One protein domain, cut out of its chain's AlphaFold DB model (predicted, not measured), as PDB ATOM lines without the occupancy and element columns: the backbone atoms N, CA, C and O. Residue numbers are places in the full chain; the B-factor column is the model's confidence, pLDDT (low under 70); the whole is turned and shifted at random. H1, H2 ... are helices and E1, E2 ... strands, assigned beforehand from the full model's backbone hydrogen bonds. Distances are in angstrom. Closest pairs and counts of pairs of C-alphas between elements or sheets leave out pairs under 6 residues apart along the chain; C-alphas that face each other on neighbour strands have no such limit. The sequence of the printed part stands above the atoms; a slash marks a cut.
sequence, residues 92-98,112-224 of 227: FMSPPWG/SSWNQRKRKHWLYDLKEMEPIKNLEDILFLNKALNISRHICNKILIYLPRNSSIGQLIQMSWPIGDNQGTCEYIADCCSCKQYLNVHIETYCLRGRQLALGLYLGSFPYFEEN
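AT A GLANCE: This is residues 92 to 98 and 112 to 224 of the 227 residues of an uncharacterized protein of Schistosoma curassoni (UniProt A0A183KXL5). A strongly twisted antiparallel slab of three strands, in the order E1 - E3 - E2, has H2 and H3 over one face, while residues 112 to 128, which hold H1, stick out from this body as an arm. The printed part has 120 residues, with five named helices and three named strands in the order H1 H2 E1 H3 H4 E2 E3 H5. The class is mixed, with under half of the residues in named elements. The whole is only just loose, close to compact, with a radius of gyration of the C-alphas of 16.7 A and spans of 50 by 37 by 30 A.

HOW THE PARTS SIT: Residues 92 to 93 form a short parallel pairing with residues 156 to 157 of E1, residues 154 to 160. E3, residues 207 to 216, is antiparallel to E1, with N 157 and O 213 2.8 A apart, and forms a hairpin with E2, residues 197 to 204, with N 200 and O 212 2.8 A apart. H1, residues 116 to 123, is apart from the other elements. H2, residues 141 to 151, is over E1, with closest C-alphas Ser 148 and Ile 155 at 7.3 A. H3, residues 165 to 170, is on the same face, only just over E3 and E2 with 3 C-alphas each. E1, H3, H4, residues 189 to 192, and E2 make a split strand-helix-strand unit, two strands running the same way with E3 between them, its crossover right-handed. H4 touches H2, with closest C-alphas Ser 190 and Arg 149 at 6.2 A. H5, residues 219 to 222, is only just not on the sheet, with 4 pairs of C-alphas within 10 A. O i to N i+4 pairs are within hydrogen-bond range throughout H3, in 3 of 4 in H1 and 6 of 7 in H2; H4 and H5 are too short for one.

IN THESE COORDINATES: H1 begins at C-alpha 116 (112.250, -71.002, 29.163) and H5 ends at C-alpha 222 (125.606, -57.443, 62.381). H2 is 15.3 A long, E1 19.9 A, E2 23.1 A and E3 27.5 A.

THE WHOLE: Residues 99 to 111 are not printed, and C-alphas 98 and 112 are 25.9 A apart across the cut. The links H1 to H2 and H3 to H4 are long. Confidence is under 70 at residue 98 and residues 112 to 130, 176 to 187 and 222 to 224.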
ATOM      1  N   PHE A  92     117.079 -42.264  53.831       95.25
ATOM      2  CA  PHE A  92     115.853 -43.008  53.553       95.25
ATOM      3  C   PHE A  92     115.325 -42.687  52.153       95.25
ATOM      4  O   PHE A  92     115.224 -41.519  51.774       95.25
ATOM      5  N   MET A  93     114.947 -43.719  51.400       93.81
ATOM      6  CA  MET A  93     114.364 -43.605  50.068       93.81
ATOM      7  C   MET A  93     113.061 -44.388  49.971       93.81
ATOM      8  O   MET A  93     112.988 -45.553  50.348       93.81
ATOM      9  N   SER A  94     112.052 -43.778  49.363       91.62
ATOM     10  CA  SER A  94     110.799 -44.439  49.003       91.62
ATOM     11  C   SER A  94     110.480 -44.123  47.539       91.62
ATOM     12  O   SER A  94     109.754 -43.159  47.271       91.62
ATOM     13  N   PRO A  95     111.069 -44.855  46.574       85.06
ATOM     14  CA  PRO A  95     110.751 -44.655  45.164       85.06
ATOM     15  C   PRO A  95     109.251 -44.877  44.907       85.06
ATOM     16  O   PRO A  95     108.593 -45.575  45.681       85.06
ATOM     17  N   PRO A  96     108.682 -44.303  43.835       80.44
ATOM     18  CA  PRO A  96     107.264 -44.461  43.533       80.44
ATOM     19  C   PRO A  96     106.901 -45.938  43.318       80.44
ATOM     20  O   PRO A  96     107.581 -46.680  42.614       80.44
ATOM     21  N   TRP A  97     105.799 -46.372  43.931       70.25
ATOM     22  CA  TRP A  97     105.356 -47.774  43.947       70.25
ATOM     23  C   TRP A  97     104.422 -48.167  42.793       70.25
ATOM     24  O   TRP A  97     103.817 -49.246  42.803       70.25
ATOM     25  N   GLY A  98     104.275 -47.309  41.786       59.41
ATOM     26  CA  GLY A  98     103.302 -47.497  40.721       59.41
ATOM     27  C   GLY A  98     103.593 -46.644  39.494       59.41
ATOM     28  O   GLY A  98     103.931 -45.472  39.605       59.41
ATOM     29  N   SER A 112     119.012 -66.265  32.970       51.53
ATOM     30  CA  SER A 112     118.760 -66.094  31.530       51.53
ATOM     31  C   SER A 112     118.940 -67.391  30.721       51.53
ATOM     32  O   SER A 112     118.265 -67.575  29.709       51.53
ATOM     33  N   SER A 113     119.754 -68.335  31.207       53.12
ATOM     34  CA  SER A 113     120.006 -69.645  30.585       53.12
ATOM     35  C   SER A 113     119.057 -70.767  31.036       53.12
ATOM     36  O   SER A 113     119.045 -71.849  30.442       53.12
ATOM     37  N   TRP A 114     118.227 -70.549  32.064       50.53
ATOM     38  CA  TRP A 114     117.323 -71.584  32.573       50.53
ATOM     39  C   TRP A 114     116.189 -71.838  31.573       50.53
ATOM     40  O   TRP A 114     115.327 -70.991  31.385       50.53
ATOM     41  N   ASN A 115     116.158 -73.006  30.942       57.47
ATOM     42  CA  ASN A 115     115.235 -73.393  29.869       57.47
ATOM     43  C   ASN A 115     113.809 -72.780  29.979       57.47
ATOM     44  O   ASN A 115     112.976 -73.239  30.771       57.47
ATOM     45  N   GLN A 116     113.522 -71.750  29.166       57.19
ATOM     46  CA  GLN A 116     112.250 -71.002  29.163       57.19
ATOM     47  C   GLN A 116     111.024 -71.920  29.028       57.19
ATOM     48  O   GLN A 116     109.958 -71.630  29.570       57.19
ATOM     49  N   ARG A 117     111.181 -73.060  28.341       55.31
ATOM     50  CA  ARG A 117     110.115 -74.041  28.103       55.31
ATOM     51  C   ARG A 117     109.702 -74.785  29.376       55.31
ATOM     52  O   ARG A 117     108.513 -74.987  29.592       55.31
ATOM     53  N   LYS A 118     110.661 -75.128  30.247       60.09
ATOM     54  CA  LYS A 118     110.375 -75.708  31.575       60.09
ATOM     55  C   LYS A 118     109.763 -74.663  32.513       60.09
ATOM     56  O   LYS A 118     108.870 -74.988  33.283       60.09
ATOM     57  N   ARG A 119     110.190 -73.400  32.382       60.97
ATOM     58  CA  ARG A 119     109.689 -72.254  33.158       60.97
ATOM     59  C   ARG A 119     108.211 -71.967  32.889       60.97
ATOM     60  O   ARG A 119     107.442 -71.842  33.832       60.97
ATOM     61  N   LYS A 120     107.800 -71.946  31.613       57.56
ATOM     62  CA  LYS A 120     106.385 -71.798  31.236       57.56
ATOM     63  C   LYS A 120     105.520 -72.889  31.856       57.56
ATOM     64  O   LYS A 120     104.426 -72.580  32.279       57.56
ATOM     65  N   HIS A 121     106.022 -74.116  31.973       59.19
ATOM     66  CA  HIS A 121     105.262 -75.225  32.551       59.19
ATOM     67  C   HIS A 121     105.093 -75.131  34.079       59.19
ATOM     68  O   HIS A 121     104.103 -75.628  34.594       59.19
ATOM     69  N   TRP A 122     106.033 -74.494  34.790       56.00
ATOM     70  CA  TRP A 122     105.930 -74.225  36.234       56.00
ATOM     71  C   TRP A 122     105.095 -72.971  36.530       56.00
ATOM     72  O   TRP A 122     104.416 -72.906  37.545       56.00
ATOM     73  N   LEU A 123     105.136 -71.979  35.633       56.75
ATOM     74  CA  LEU A 123     104.374 -70.729  35.740       56.75
ATOM     75  C   LEU A 123     102.946 -70.836  35.169       56.75
ATOM     76  O   LEU A 123     102.115 -69.992  35.479       56.75
ATOM     77  N   TYR A 124     102.640 -71.853  34.351       50.94
ATOM     78  CA  TYR A 124     101.301 -72.057  33.770       50.94
ATOM     79  C   TYR A 124     100.240 -72.396  34.824       50.94
ATOM     80  O   TYR A 124      99.088 -71.999  34.665       50.94
ATOM     81  N   ASP A 125     100.637 -73.065  35.911       51.75
ATOM     82  CA  ASP A 125      99.766 -73.334  37.064       51.75
ATOM     83  C   ASP A 125      99.592 -72.102  37.979       51.75
ATOM     84  O   ASP A 125      98.799 -72.129  38.913       51.75
ATOM     85  N   LEU A 126     100.287 -70.990  37.701       53.72
ATOM     86  CA  LEU A 126     100.336 -69.784  38.537       53.72
ATOM     87  C   LEU A 126      99.677 -68.574  37.857       53.72
ATOM     88  O   LEU A 126     100.227 -67.472  37.854       53.72
ATOM     89  N   LYS A 127      98.465 -68.747  37.310       54.09
ATOM     90  CA  LYS A 127      97.640 -67.641  36.768       54.09
ATOM     91  C   LYS A 127      97.386 -66.486  37.759       54.09
ATOM     92  O   LYS A 127      96.904 -65.441  37.340       54.09
ATOM     93  N   GLU A 128      97.710 -66.663  39.039       57.97
ATOM     94  CA  GLU A 128      97.455 -65.718  40.134       57.97
ATOM     95  C   GLU A 128      98.695 -64.971  40.653       57.97
ATOM     96  O   GLU A 128      98.569 -64.178  41.585       57.97
ATOM     97  N   MET A 129      99.898 -65.189  40.105       60.53
ATOM     98  CA  MET A 129     101.063 -64.455  40.609       60.53
ATOM     99  C   MET A 129     101.019 -62.977  40.224       60.53
ATOM    100  O   MET A 129     100.897 -62.615  39.054       60.53
ATOM    101  N   GLU A 130     101.165 -62.118  41.232       66.12
ATOM    102  CA  GLU A 130     101.322 -60.686  41.024       66.12
ATOM    103  C   GLU A 130     102.589 -60.410  40.202       66.12
ATOM    104  O   GLU A 130     103.633 -61.022  40.449       66.12
ATOM    105  N   PRO A 131     102.532 -59.485  39.229       70.25
ATOM    106  CA  PRO A 131     103.681 -59.182  38.391       70.25
ATOM    107  C   PRO A 131     104.845 -58.668  39.237       70.25
ATOM    108  O   PRO A 131     104.645 -57.833  40.117       70.25
ATOM    109  N   ILE A 132     106.059 -59.126  38.946       74.19
ATOM    110  CA  ILE A 132     107.273 -58.659  39.624       74.19
ATOM    111  C   ILE A 132     107.534 -57.197  39.233       74.19
ATOM    112  O   ILE A 132     107.320 -56.792  38.086       74.19
ATOM    113  N   LYS A 133     107.962 -56.383  40.202       76.50
ATOM    114  CA  LYS A 133     108.291 -54.970  39.974       76.50
ATOM    115  C   LYS A 133     109.743 -54.802  39.576       76.50
ATOM    116  O   LYS A 133     110.616 -55.307  40.284       76.50
ATOM    117  N   ASN A 134     109.978 -54.068  38.485       80.12
ATOM    118  CA  ASN A 134     111.321 -53.800  37.992       80.12
ATOM    119  C   ASN A 134     111.957 -52.595  38.644       80.12
ATOM    120  O   ASN A 134     111.504 -51.473  38.466       80.12
ATOM    121  N   LEU A 135     113.008 -52.871  39.420       81.06
ATOM    122  CA  LEU A 135     113.776 -51.852  40.113       81.06
ATOM    123  C   LEU A 135     114.702 -51.070  39.168       81.06
ATOM    124  O   LEU A 135     115.042 -49.932  39.468       81.06
ATOM    125  N   GLU A 136     115.083 -51.646  38.025       77.75
ATOM    126  CA  GLU A 136     115.919 -50.965  37.026       77.75
ATOM    127  C   GLU A 136     115.138 -49.900  36.247       77.75
ATOM    128  O   GLU A 136     115.693 -48.851  35.923       77.75
ATOM    129  N   ASP A 137     113.841 -50.131  36.031       78.25
ATOM    130  CA  ASP A 137     112.946 -49.207  35.318       78.25
ATOM    131  C   ASP A 137     112.526 -48.010  36.195       78.25
ATOM    132  O   ASP A 137     111.874 -47.069  35.733       78.25
ATOM    133  N   ILE A 138     112.920 -48.008  37.475       79.50
ATOM    134  CA  ILE A 138     112.660 -46.896  38.385       79.50
ATOM    135  C   ILE A 138     113.570 -45.732  38.024       79.50
ATOM    136  O   ILE A 138     114.748 -45.689  38.395       79.50
ATOM    137  N   LEU A 139     112.992 -44.754  37.324       78.69
ATOM    138  CA  LEU A 139     113.672 -43.519  36.954       78.69
ATOM    139  C   LEU A 139     114.397 -42.918  38.164       78.69
ATOM    140  O   LEU A 139     113.820 -42.703  39.229       78.69
ATOM    141  N   PHE A 140     115.683 -42.643  37.967       83.25
ATOM    142  CA  PHE A 140     116.595 -42.038  38.939       83.25
ATOM    143  C   PHE A 140     116.927 -42.853  40.196       83.25
ATOM    144  O   PHE A 140     117.796 -42.397  40.935       83.25
ATOM    145  N   LEU A 141     116.358 -44.042  40.439       86.81
ATOM    146  CA  LEU A 141     116.673 -44.815  41.654       86.81
ATOM    147  C   LEU A 141     118.158 -45.172  41.730       86.81
ATOM    148  O   LEU A 141     118.813 -44.855  42.718       86.81
ATOM    149  N   ASN A 142     118.706 -45.749  40.661       85.69
ATOM    150  CA  ASN A 142     120.128 -46.095  40.603       85.69
ATOM    151  C   ASN A 142     121.021 -44.852  40.746       85.69
ATOM    152  O   ASN A 142     122.026 -44.882  41.450       85.69
ATOM    153  N   LYS A 143     120.623 -43.718  40.154       85.31
ATOM    154  CA  LYS A 143     121.368 -42.457  40.279       85.31
ATOM    155  C   LYS A 143     121.337 -41.915  41.713       85.31
ATOM    156  O   LYS A 143     122.379 -41.535  42.241       85.31
ATOM    157  N   ALA A 144     120.166 -41.900  42.348       89.19
ATOM    158  CA  ALA A 144     119.990 -41.462  43.731       89.19
ATOM    159  C   ALA A 144     120.752 -42.368  44.704       89.19
ATOM    160  O   ALA A 144     121.402 -41.875  45.629       89.19
ATOM    161  N   LEU A 145     120.720 -43.679  44.461       89.50
ATOM    162  CA  LEU A 145     121.477 -44.661  45.219       89.50
ATOM    163  C   LEU A 145     122.976 -44.394  45.110       89.50
ATOM    164  O   LEU A 145     123.637 -44.266  46.135       89.50
ATOM    165  N   ASN A 146     123.496 -44.209  43.895       86.81
ATOM    166  CA  ASN A 146     124.910 -43.913  43.671       86.81
ATOM    167  C   ASN A 146     125.357 -42.659  44.429       86.81
ATOM    168  O   ASN A 146     126.338 -42.713  45.164       86.81
ATOM    169  N   ILE A 147     124.601 -41.561  44.334       86.69
ATOM    170  CA  ILE A 147     124.889 -40.325  45.081       86.69
ATOM    171  C   ILE A 147     124.888 -40.592  46.592       86.69
ATOM    172  O   ILE A 147     125.788 -40.162  47.310       86.69
ATOM    173  N   SER A 148     123.911 -41.351  47.076       89.69
ATOM    174  CA  SER A 148     123.752 -41.622  48.507       89.69
ATOM    175  C   SER A 148     124.910 -42.418  49.091       89.69
ATOM    176  O   SER A 148     125.303 -42.154  50.223       89.69
ATOM    177  N   ARG A 149     125.529 -43.304  48.302       87.75
ATOM    178  CA  ARG A 149     126.734 -44.056  48.695       87.75
ATOM    179  C   ARG A 149     127.959 -43.173  48.932       87.75
ATOM    180  O   ARG A 149     128.874 -43.586  49.638       87.75
ATOM    181  N   HIS A 150     127.995 -41.981  48.340       85.06
ATOM    182  CA  HIS A 150     129.056 -40.999  48.583       85.06
ATOM    183  C   HIS A 150     128.784 -40.125  49.804       85.06
ATOM    184  O   HIS A 150     129.711 -39.540  50.357       85.06
ATOM    185  N   ILE A 151     127.521 -40.029  50.213       86.94
ATOM    186  CA  ILE A 151     127.093 -39.176  51.318       86.94
ATOM    187  C   ILE A 151     127.069 -39.970  52.624       86.94
ATOM    188  O   ILE A 151     127.489 -39.456  53.655       86.94
ATOM    189  N   CYS A 152     126.567 -41.205  52.607       87.62
ATOM    190  CA  CYS A 152     126.300 -41.984  53.809       87.62
ATOM    191  C   CYS A 152     126.533 -43.485  53.580       87.62
ATOM    192  O   CYS A 152     126.312 -44.013  52.492       87.62
ATOM    193  N   ASN A 153     126.930 -44.186  54.647       86.69
ATOM    194  CA  ASN A 153     127.098 -45.642  54.668       86.69
ATOM    195  C   ASN A 153     125.856 -46.390  55.199       86.69
ATOM    196  O   ASN A 153     125.907 -47.597  55.403       86.69
ATOM    197  N   LYS A 154     124.754 -45.693  55.491       91.50
ATOM    198  CA  LYS A 154     123.502 -46.301  55.962       91.50
ATOM    199  C   LYS A 154     122.366 -45.832  55.077       91.50
ATOM    200  O   LYS A 154     121.925 -44.686  55.167       91.50
ATOM    201  N   ILE A 155     121.900 -46.714  54.207       94.06
ATOM    202  CA  ILE A 155     120.839 -46.400  53.252       94.06
ATOM    203  C   ILE A 155     119.682 -47.363  53.494       94.06
ATOM    204  O   ILE A 155     119.882 -48.573  53.544       94.06
ATOM    205  N   LEU A 156     118.475 -46.831  53.650       94.94
ATOM    206  CA  LEU A 156     117.242 -47.597  53.782       94.94
ATOM    207  C   LEU A 156     116.331 -47.284  52.599       94.94
ATOM    208  O   LEU A 156     116.003 -46.126  52.354       94.94
ATOM    209  N   ILE A 157     115.896 -48.316  51.885       94.44
ATOM    210  CA  ILE A 157     115.021 -48.198  50.722       94.44
ATOM    211  C   ILE A 157     113.731 -48.973  50.978       94.44
ATOM    212  O   ILE A 157     113.753 -50.171  51.254       94.44
ATOM    213  N   TYR A 158     112.599 -48.289  50.863       93.88
ATOM    214  CA  TYR A 158     111.269 -48.852  51.055       93.88
ATOM    215  C   TYR A 158     110.640 -49.232  49.710       93.88
ATOM    216  O   TYR A 158     110.327 -48.374  48.878       93.88
ATOM    217  N   LEU A 159     110.481 -50.533  49.482       91.25
ATOM    218  CA  LEU A 159     110.229 -51.126  48.171       91.25
ATOM    219  C   LEU A 159     108.914 -51.915  48.121       91.25
ATOM    220  O   LEU A 159     108.430 -52.397  49.150       91.25
ATOM    221  N   PRO A 160     108.330 -52.093  46.921       87.56
ATOM    222  CA  PRO A 160     107.160 -52.943  46.732       87.56
ATOM    223  C   PRO A 160     107.378 -54.386  47.214       87.56
ATOM    224  O   PRO A 160     108.462 -54.951  47.084       87.56
ATOM    225  N   ARG A 161     106.314 -55.030  47.714       86.12
ATOM    226  CA  ARG A 161     106.347 -56.432  48.192       86.12
ATOM    227  C   ARG A 161     106.822 -57.455  47.153       86.12
ATOM    228  O   ARG A 161     107.323 -58.511  47.512       86.12
ATOM    229  N   ASN A 162     106.621 -57.149  45.879       82.88
ATOM    230  CA  ASN A 162     106.845 -58.012  44.722       82.88
ATOM    231  C   ASN A 162     108.131 -57.647  43.963       82.88
ATOM    232  O   ASN A 162     108.227 -57.867  42.756       82.88
ATOM    233  N   SER A 163     109.116 -57.069  44.648       85.25
ATOM    234  CA  SER A 163     110.446 -56.839  44.086       85.25
ATOM    235  C   SER A 163     111.274 -58.125  44.062       85.25
ATOM    236  O   SER A 163     111.246 -58.927  44.996       85.25
ATOM    237  N   SER A 164     112.036 -58.324  42.984       85.25
ATOM    238  CA  SER A 164     112.925 -59.481  42.853       85.25
ATOM    239  C   SER A 164     114.078 -59.396  43.849       85.25
ATOM    240  O   SER A 164     114.850 -58.439  43.828       85.25
ATOM    241  N   ILE A 165     114.258 -60.444  44.655       86.06
ATOM    242  CA  ILE A 165     115.379 -60.566  45.598       86.06
ATOM    243  C   ILE A 165     116.742 -60.366  44.923       86.06
ATOM    244  O   ILE A 165     117.638 -59.748  45.487       86.06
ATOM    245  N   GLY A 166     116.881 -60.835  43.678       86.19
ATOM    246  CA  GLY A 166     118.110 -60.687  42.908       86.19
ATOM    247  C   GLY A 166     118.443 -59.227  42.616       86.19
ATOM    248  O   GLY A 166     119.599 -58.838  42.726       86.19
ATOM    249  N   GLN A 167     117.431 -58.410  42.324       86.38
ATOM    250  CA  GLN A 167     117.617 -56.977  42.098       86.38
ATOM    251  C   GLN A 167     117.906 -56.224  43.393       86.38
ATOM    252  O   GLN A 167     118.725 -55.312  43.396       86.38
ATOM    253  N   LEU A 168     117.280 -56.630  44.504       89.81
ATOM    254  CA  LEU A 168     117.586 -56.076  45.827       89.81
ATOM    255  C   LEU A 168     119.067 -56.249  46.171       89.81
ATOM    256  O   LEU A 168     119.709 -55.307  46.626       89.81
ATOM    257  N   ILE A 169     119.613 -57.437  45.904       90.12
ATOM    258  CA  ILE A 169     121.035 -57.736  46.106       90.12
ATOM    259  C   ILE A 169     121.901 -56.976  45.092       90.12
ATOM    260  O   ILE A 169     122.929 -56.422  45.462       90.12
ATOM    261  N   GLN A 170     121.485 -56.905  43.826       88.50
ATOM    262  CA  GLN A 170     122.219 -56.195  42.773       88.50
ATOM    263  C   GLN A 170     122.392 -54.700  43.078       88.50
ATOM    264  O   GLN A 170     123.415 -54.126  42.723       88.50
ATOM    265  N   MET A 171     121.455 -54.067  43.790       87.44
ATOM    266  CA  MET A 171     121.599 -52.666  44.211       87.44
ATOM    267  C   MET A 171     122.775 -52.426  45.174       87.44
ATOM    268  O   MET A 171     123.235 -51.293  45.307       87.44
ATOM    269  N   SER A 172     123.304 -53.464  45.828       89.06
ATOM    270  CA  SER A 172     124.494 -53.335  46.677       89.06
ATOM    271  C   SER A 172     125.814 -53.497  45.929       89.06
ATOM    272  O   SER A 172     126.876 -53.239  46.505       89.06
ATOM    273  N   TRP A 173     125.766 -53.937  44.667       88.25
ATOM    274  CA  TRP A 173     126.953 -54.228  43.872       88.25
ATOM    275  C   TRP A 173     127.787 -52.978  43.603       88.25
ATOM    276  O   TRP A 173     127.261 -51.862  43.592       88.25
ATOM    277  N   PRO A 174     129.102 -53.140  43.392       82.69
ATOM    278  CA  PRO A 174     129.939 -52.041  42.957       82.69
ATOM    279  C   PRO A 174     129.449 -51.500  41.614       82.69
ATOM    280  O   PRO A 174     128.972 -52.242  40.751       82.69
ATOM    281  N   ILE A 175     129.572 -50.191  41.446       76.94
ATOM    282  CA  ILE A 175     129.209 -49.516  40.203       76.94
ATOM    283  C   ILE A 175     130.322 -49.847  39.207       76.94
ATOM    284  O   ILE A 175     131.457 -49.409  39.381       76.94
ATOM    285  N   GLY A 176     130.022 -50.709  38.233       64.06
ATOM    286  CA  GLY A 176     131.001 -51.177  37.255       64.06
ATOM    287  C   GLY A 176     131.425 -50.084  36.271       64.06
ATOM    288  O   GLY A 176     130.638 -49.207  35.918       64.06
ATOM    289  N   ASP A 177     132.650 -50.207  35.761       54.31
ATOM    290  CA  ASP A 177     133.326 -49.227  34.892       54.31
ATOM    291  C   ASP A 177     132.564 -48.902  33.585       54.31
ATOM    292  O   ASP A 177     132.800 -47.874  32.951       54.31
ATOM    293  N   ASN A 178     131.600 -49.743  33.194       52.84
ATOM    294  CA  ASN A 178     130.816 -49.606  31.961       52.84
ATOM    295  C   ASN A 178     129.746 -48.495  32.010       52.84
ATOM    296  O   ASN A 178     129.185 -48.157  30.968       52.84
ATOM    297  N   GLN A 179     129.453 -47.927  33.186       54.62
ATOM    298  CA  GLN A 179     128.579 -46.750  33.353       54.62
ATOM    299  C   GLN A 179     129.334 -45.505  33.839       54.62
ATOM    300  O   GLN A 179     128.728 -44.553  34.326       54.62
ATOM    301  N   GLY A 180     130.648 -45.488  33.605       49.94
ATOM    302  CA  GLY A 180     131.506 -44.343  33.854       49.94
ATOM    303  C   GLY A 180     132.220 -44.459  35.190       49.94
ATOM    304  O   GLY A 180     131.635 -44.797  36.219       49.94
ATOM    305  N   THR A 181     133.511 -44.140  35.160       56.25
ATOM    306  CA  THR A 181     134.251 -43.669  36.331       56.25
ATOM    307  C   THR A 181     133.352 -42.756  37.156       56.25
ATOM    308  O   THR A 181     132.708 -41.875  36.586       56.25
ATOM    309  N   CYS A 182     133.306 -42.968  38.472       64.56
ATOM    310  CA  CYS A 182     132.596 -42.091  39.398       64.56
ATOM    311  C   CYS A 182     132.829 -40.620  39.009       64.56
ATOM    312  O   CYS A 182     133.977 -40.177  39.009       64.56
ATOM    313  N   GLU A 183     131.756 -39.882  38.676       64.00
ATOM    314  CA  GLU A 183     131.833 -38.472  38.235       64.00
ATOM    315  C   GLU A 183     132.605 -37.593  39.232       64.00
ATOM    316  O   GLU A 183     133.132 -36.546  38.869       64.00
ATOM    317  N   TYR A 184     132.690 -38.035  40.486       62.69
ATOM    318  CA  TYR A 184     133.283 -37.291  41.583       62.69
ATOM    319  C   TYR A 184     134.776 -37.600  41.801       62.69
ATOM    320  O   TYR A 184     135.513 -36.691  42.176       62.69
ATOM    321  N   ILE A 185     135.240 -38.854  41.634       68.88
ATOM    322  CA  ILE A 185     136.604 -39.283  42.031       68.88
ATOM    323  C   ILE A 185     137.092 -40.477  41.185       68.88
ATOM    324  O   ILE A 185     136.438 -41.517  41.148       68.88
ATOM    325  N   ALA A 186     138.296 -40.372  40.602       62.16
ATOM    326  CA  ALA A 186     138.909 -41.398  39.739       62.16
ATOM    327  C   ALA A 186     139.157 -42.767  40.422       62.16
ATOM    328  O   ALA A 186     139.207 -43.785  39.743       62.16
ATOM    329  N   ASP A 187     139.216 -42.816  41.759       68.69
ATOM    330  CA  ASP A 187     139.382 -44.034  42.567       68.69
ATOM    331  C   ASP A 187     138.450 -44.063  43.787       68.69
ATOM    332  O   ASP A 187     138.870 -44.187  44.937       68.69
ATOM    333  N   CYS A 188     137.142 -43.934  43.560       75.62
ATOM    334  CA  CYS A 188     136.196 -43.930  44.671       75.62
ATOM    335  C   CYS A 188     136.058 -45.311  45.346       75.62
ATOM    336  O   CYS A 188     135.470 -46.238  44.780       75.62
ATOM    337  N   CYS A 189     136.517 -45.428  46.598       76.38
ATOM    338  CA  CYS A 189     136.336 -46.632  47.419       76.38
ATOM    339  C   CYS A 189     134.855 -47.005  47.594       76.38
ATOM    340  O   CYS A 189     134.515 -48.184  47.512       76.38
ATOM    341  N   SER A 190     133.962 -46.018  47.744       78.19
ATOM    342  CA  SER A 190     132.521 -46.248  47.923       78.19
ATOM    343  C   SER A 190     131.853 -46.911  46.711       78.19
ATOM    344  O   SER A 190     130.894 -47.667  46.879       78.19
ATOM    345  N   CYS A 191     132.360 -46.664  45.495       79.31
ATOM    346  CA  CYS A 191     131.847 -47.275  44.262       79.31
ATOM    347  C   CYS A 191     132.364 -48.696  44.037       79.31
ATOM    348  O   CYS A 191     131.657 -49.496  43.433       79.31
ATOM    349  N   LYS A 192     133.580 -49.008  44.504       80.88
ATOM    350  CA  LYS A 192     134.255 -50.297  44.259       80.88
ATOM    351  C   LYS A 192     133.893 -51.383  45.280       80.88
ATOM    352  O   LYS A 192     134.259 -52.540  45.099       80.88
ATOM    353  N   GLN A 193     133.194 -51.026  46.353       82.81
ATOM    354  CA  GLN A 193     132.829 -51.950  47.426       82.81
ATOM    355  C   GLN A 193     131.399 -52.474  47.275       82.81
ATOM    356  O   GLN A 193     130.521 -51.796  46.749       82.81
ATOM    357  N   TYR A 194     131.164 -53.687  47.771       87.38
ATOM    358  CA  TYR A 194     129.813 -54.181  48.013       87.38
ATOM    359  C   TYR A 194     129.302 -53.601  49.326       87.38
ATOM    360  O   TYR A 194     130.047 -53.538  50.306       87.38
ATOM    361  N   LEU A 195     128.031 -53.214  49.357       88.81
ATOM    362  CA  LEU A 195     127.370 -52.868  50.610       88.81
ATOM    363  C   LEU A 195     126.748 -54.115  51.239       88.81
ATOM    364  O   LEU A 195     126.196 -54.964  50.535       88.81
ATOM    365  N   ASN A 196     126.812 -54.207  52.568       90.62
ATOM    366  CA  ASN A 196     126.059 -55.216  53.310       90.62
ATOM    367  C   ASN A 196     124.567 -55.032  53.032       90.62
ATOM    368  O   ASN A 196     124.090 -53.901  52.977       90.62
ATOM    369  N   VAL A 197     123.848 -56.137  52.849       92.25
ATOM    370  CA  VAL A 197     122.425 -56.132  52.504       92.25
ATOM    371  C   VAL A 197     121.640 -56.805  53.611       92.25
ATOM    372  O   VAL A 197     121.878 -57.972  53.914       92.25
ATOM    373  N   HIS A 198     120.668 -56.093  54.166       93.25
ATOM    374  CA  HIS A 198     119.660 -56.668  55.043       93.25
ATOM    375  C   HIS A 198     118.266 -56.377  54.485       93.25
ATOM    376  O   HIS A 198     117.996 -55.284  53.988       93.25
ATOM    377  N   ILE A 199     117.395 -57.385  54.506       93.44
ATOM    378  CA  ILE A 199     116.072 -57.323  53.880       93.44
ATOM    379  C   ILE A 199     115.034 -57.658  54.933       93.44
ATOM    380  O   ILE A 199     114.977 -58.780  55.430       93.44
ATOM    381  N   GLU A 200     114.194 -56.679  55.231       92.88
ATOM    382  CA  GLU A 200     113.078 -56.809  56.152       92.88
ATOM    383  C   GLU A 200     111.760 -56.866  55.378       92.88
ATOM    384  O   GLU A 200     111.598 -56.263  54.315       92.88
ATOM    385  N   THR A 201     110.790 -57.597  55.920       92.75
ATOM    386  CA  THR A 201     109.440 -57.672  55.364       92.75
ATOM    387  C   THR A 201     108.461 -56.941  56.268       92.75
ATOM    388  O   THR A 201     108.276 -57.318  57.422       92.75
ATOM    389  N   TYR A 202     107.767 -55.939  55.727       92.31
ATOM    390  CA  TYR A 202     106.725 -55.232  56.466       92.31
ATOM    391  C   TYR A 202     105.381 -55.924  56.287       92.31
ATOM    392  O   TYR A 202     104.848 -56.000  55.176       92.31
ATOM    393  N   CYS A 203     104.813 -56.389  57.397       93.00
ATOM    394  CA  CYS A 203     103.546 -57.105  57.430       93.00
ATOM    395  C   CYS A 203     102.487 -56.324  58.213       93.00
ATOM    396  O   CYS A 203     102.732 -55.860  59.323       93.00
ATOM    397  N   LEU A 204     101.269 -56.253  57.677       92.06
ATOM    398  CA  LEU A 204     100.096 -55.727  58.373       92.06
ATOM    399  C   LEU A 204      99.016 -56.805  58.405       92.06
ATOM    400  O   LEU A 204      98.575 -57.284  57.361       92.06
ATOM    401  N   ARG A 205      98.583 -57.194  59.611       93.56
ATOM    402  CA  ARG A 205      97.568 -58.252  59.818       93.56
ATOM    403  C   ARG A 205      97.916 -59.565  59.092       93.56
ATOM    404  O   ARG A 205      97.055 -60.185  58.476       93.56
ATOM    405  N   GLY A 206      99.191 -59.954  59.120       88.75
ATOM    406  CA  GLY A 206      99.684 -61.171  58.465       88.75
ATOM    407  C   GLY A 206      99.804 -61.088  56.939       88.75
ATOM    408  O   GLY A 206     100.138 -62.086  56.311       88.75
ATOM    409  N   ARG A 207      99.552 -59.923  56.329       86.12
ATOM    410  CA  ARG A 207      99.770 -59.693  54.895       86.12
ATOM    411  C   ARG A 207     101.011 -58.847  54.680       86.12
ATOM    412  O   ARG A 207     101.140 -57.782  55.282       86.12
ATOM    413  N   GLN A 208     101.888 -59.301  53.795       87.06
ATOM    414  CA  GLN A 208     103.048 -58.531  53.373       87.06
ATOM    415  C   GLN A 208     102.604 -57.296  52.584       87.06
ATOM    416  O   GLN A 208     101.868 -57.397  51.602       87.06
ATOM    417  N   LEU A 209     103.069 -56.128  53.016       89.12
ATOM    418  CA  LEU A 209     102.804 -54.850  52.366       89.12
ATOM    419  C   LEU A 209     103.970 -54.410  51.488       89.12
ATOM    420  O   LEU A 209     103.756 -53.968  50.358       89.12
ATOM    421  N   ALA A 210     105.186 -54.533  52.016       91.81
ATOM    422  CA  ALA A 210     106.384 -53.942  51.440       91.81
ATOM    423  C   ALA A 210     107.649 -54.666  51.906       91.81
ATOM    424  O   ALA A 210     107.611 -55.520  52.798       91.81
ATOM    425  N   LEU A 211     108.765 -54.287  51.297       92.75
ATOM    426  CA  LEU A 211     110.108 -54.724  51.647       92.75
ATOM    427  C   LEU A 211     110.932 -53.517  52.100       92.75
ATOM    428  O   LEU A 211     110.848 -52.443  51.506       92.75
ATOM    429  N   GLY A 212     111.716 -53.692  53.157       94.00
ATOM    430  CA  GLY A 212     112.742 -52.750  53.591       94.00
ATOM    431  C   GLY A 212     114.102 -53.277  53.188       94.00
ATOM    432  O   GLY A 212     114.480 -54.370  53.601       94.00
ATOM    433  N   LEU A 213     114.829 -52.523  52.376       94.69
ATOM    434  CA  LEU A 213     116.195 -52.846  51.998       94.69
ATOM    435  C   LEU A 213     117.157 -51.921  52.732       94.69
ATOM    436  O   LEU A 213     117.191 -50.719  52.480       94.69
ATOM    437  N   TYR A 214     117.960 -52.504  53.602       95.06
ATOM    438  CA  TYR A 214     118.999 -51.836  54.362       95.06
ATOM    439  C   TYR A 214     120.345 -52.125  53.702       95.06
ATOM    440  O   TYR A 214     120.711 -53.288  53.517       95.06
ATOM    441  N   LEU A 215     121.070 -51.072  53.336       93.00
ATOM    442  CA  LEU A 215     122.370 -51.138  52.679       93.00
ATOM    443  C   LEU A 215     123.449 -50.459  53.527       93.00
ATOM    444  O   LEU A 215     123.294 -49.305  53.934       93.00
ATOM    445  N   GLY A 216     124.559 -51.168  53.728       90.31
ATOM    446  CA  GLY A 216     125.733 -50.698  54.461       90.31
ATOM    447  C   GLY A 216     125.729 -51.104  55.937       90.31
ATOM    448  O   GLY A 216     125.211 -52.166  56.279       90.31
ATOM    449  N   SER A 217     126.370 -50.324  56.812       87.56
ATOM    450  CA  SER A 217     126.640 -50.767  58.192       87.56
ATOM    451  C   SER A 217     125.510 -50.414  59.155       87.56
ATOM    452  O   SER A 217     125.349 -49.267  59.579       87.56
ATOM    453  N   PHE A 218     124.738 -51.425  59.536       86.75
ATOM    454  CA  PHE A 218     123.679 -51.326  60.533       86.75
ATOM    455  C   PHE A 218     124.020 -52.262  61.704       86.75
ATOM    456  O   PHE A 218     123.835 -53.473  61.578       86.75
ATOM    457  N   PRO A 219     124.491 -51.732  62.849       73.81
ATOM    458  CA  PRO A 219     125.082 -52.544  63.919       73.81
ATOM    459  C   PRO A 219     124.109 -53.584  64.493       73.81
ATOM    460  O   PRO A 219     124.488 -54.726  64.718       73.81
ATOM    461  N   TYR A 220     122.823 -53.237  64.613       72.25
ATOM    462  CA  TYR A 220     121.780 -54.141  65.115       72.25
ATOM    463  C   TYR A 220     121.549 -55.390  64.242       72.25
ATOM    464  O   TYR A 220     120.982 -56.376  64.715       72.25
ATOM    465  N   PHE A 221     121.968 -55.370  62.973       70.06
ATOM    466  CA  PHE A 221     121.866 -56.531  62.083       70.06
ATOM    467  C   PHE A 221     123.157 -57.356  62.035       70.06
ATOM    468  O   PHE A 221     123.099 -58.539  61.707       70.06
ATOM    469  N   GLU A 222     124.302 -56.766  62.386       61.75
ATOM    470  CA  GLU A 222     125.606 -57.443  62.381       61.75
ATOM    471  C   GLU A 222     125.759 -58.408  63.574       61.75
ATOM    472  O   GLU A 222     126.410 -59.441  63.445       61.75
ATOM    473  N   GLU A 223     125.079 -58.152  64.699       55.78
ATOM    474  CA  GLU A 223     125.109 -59.008  65.903       55.78
ATOM    475  C   GLU A 223     124.435 -60.383  65.718       55.78
ATOM    476  O   GLU A 223     124.713 -61.318  66.466       55.78
ATOM    477  N   ASN A 224     123.569 -60.535  64.711       49.84
ATOM    478  CA  ASN A 224     122.792 -61.760  64.487       49.84
ATOM    479  C   ASN A 224     123.415 -62.715  63.454       49.84
ATOM    480  O   ASN A 224     122.843 -63.769  63.171       49.84
TER     481      ASN A 224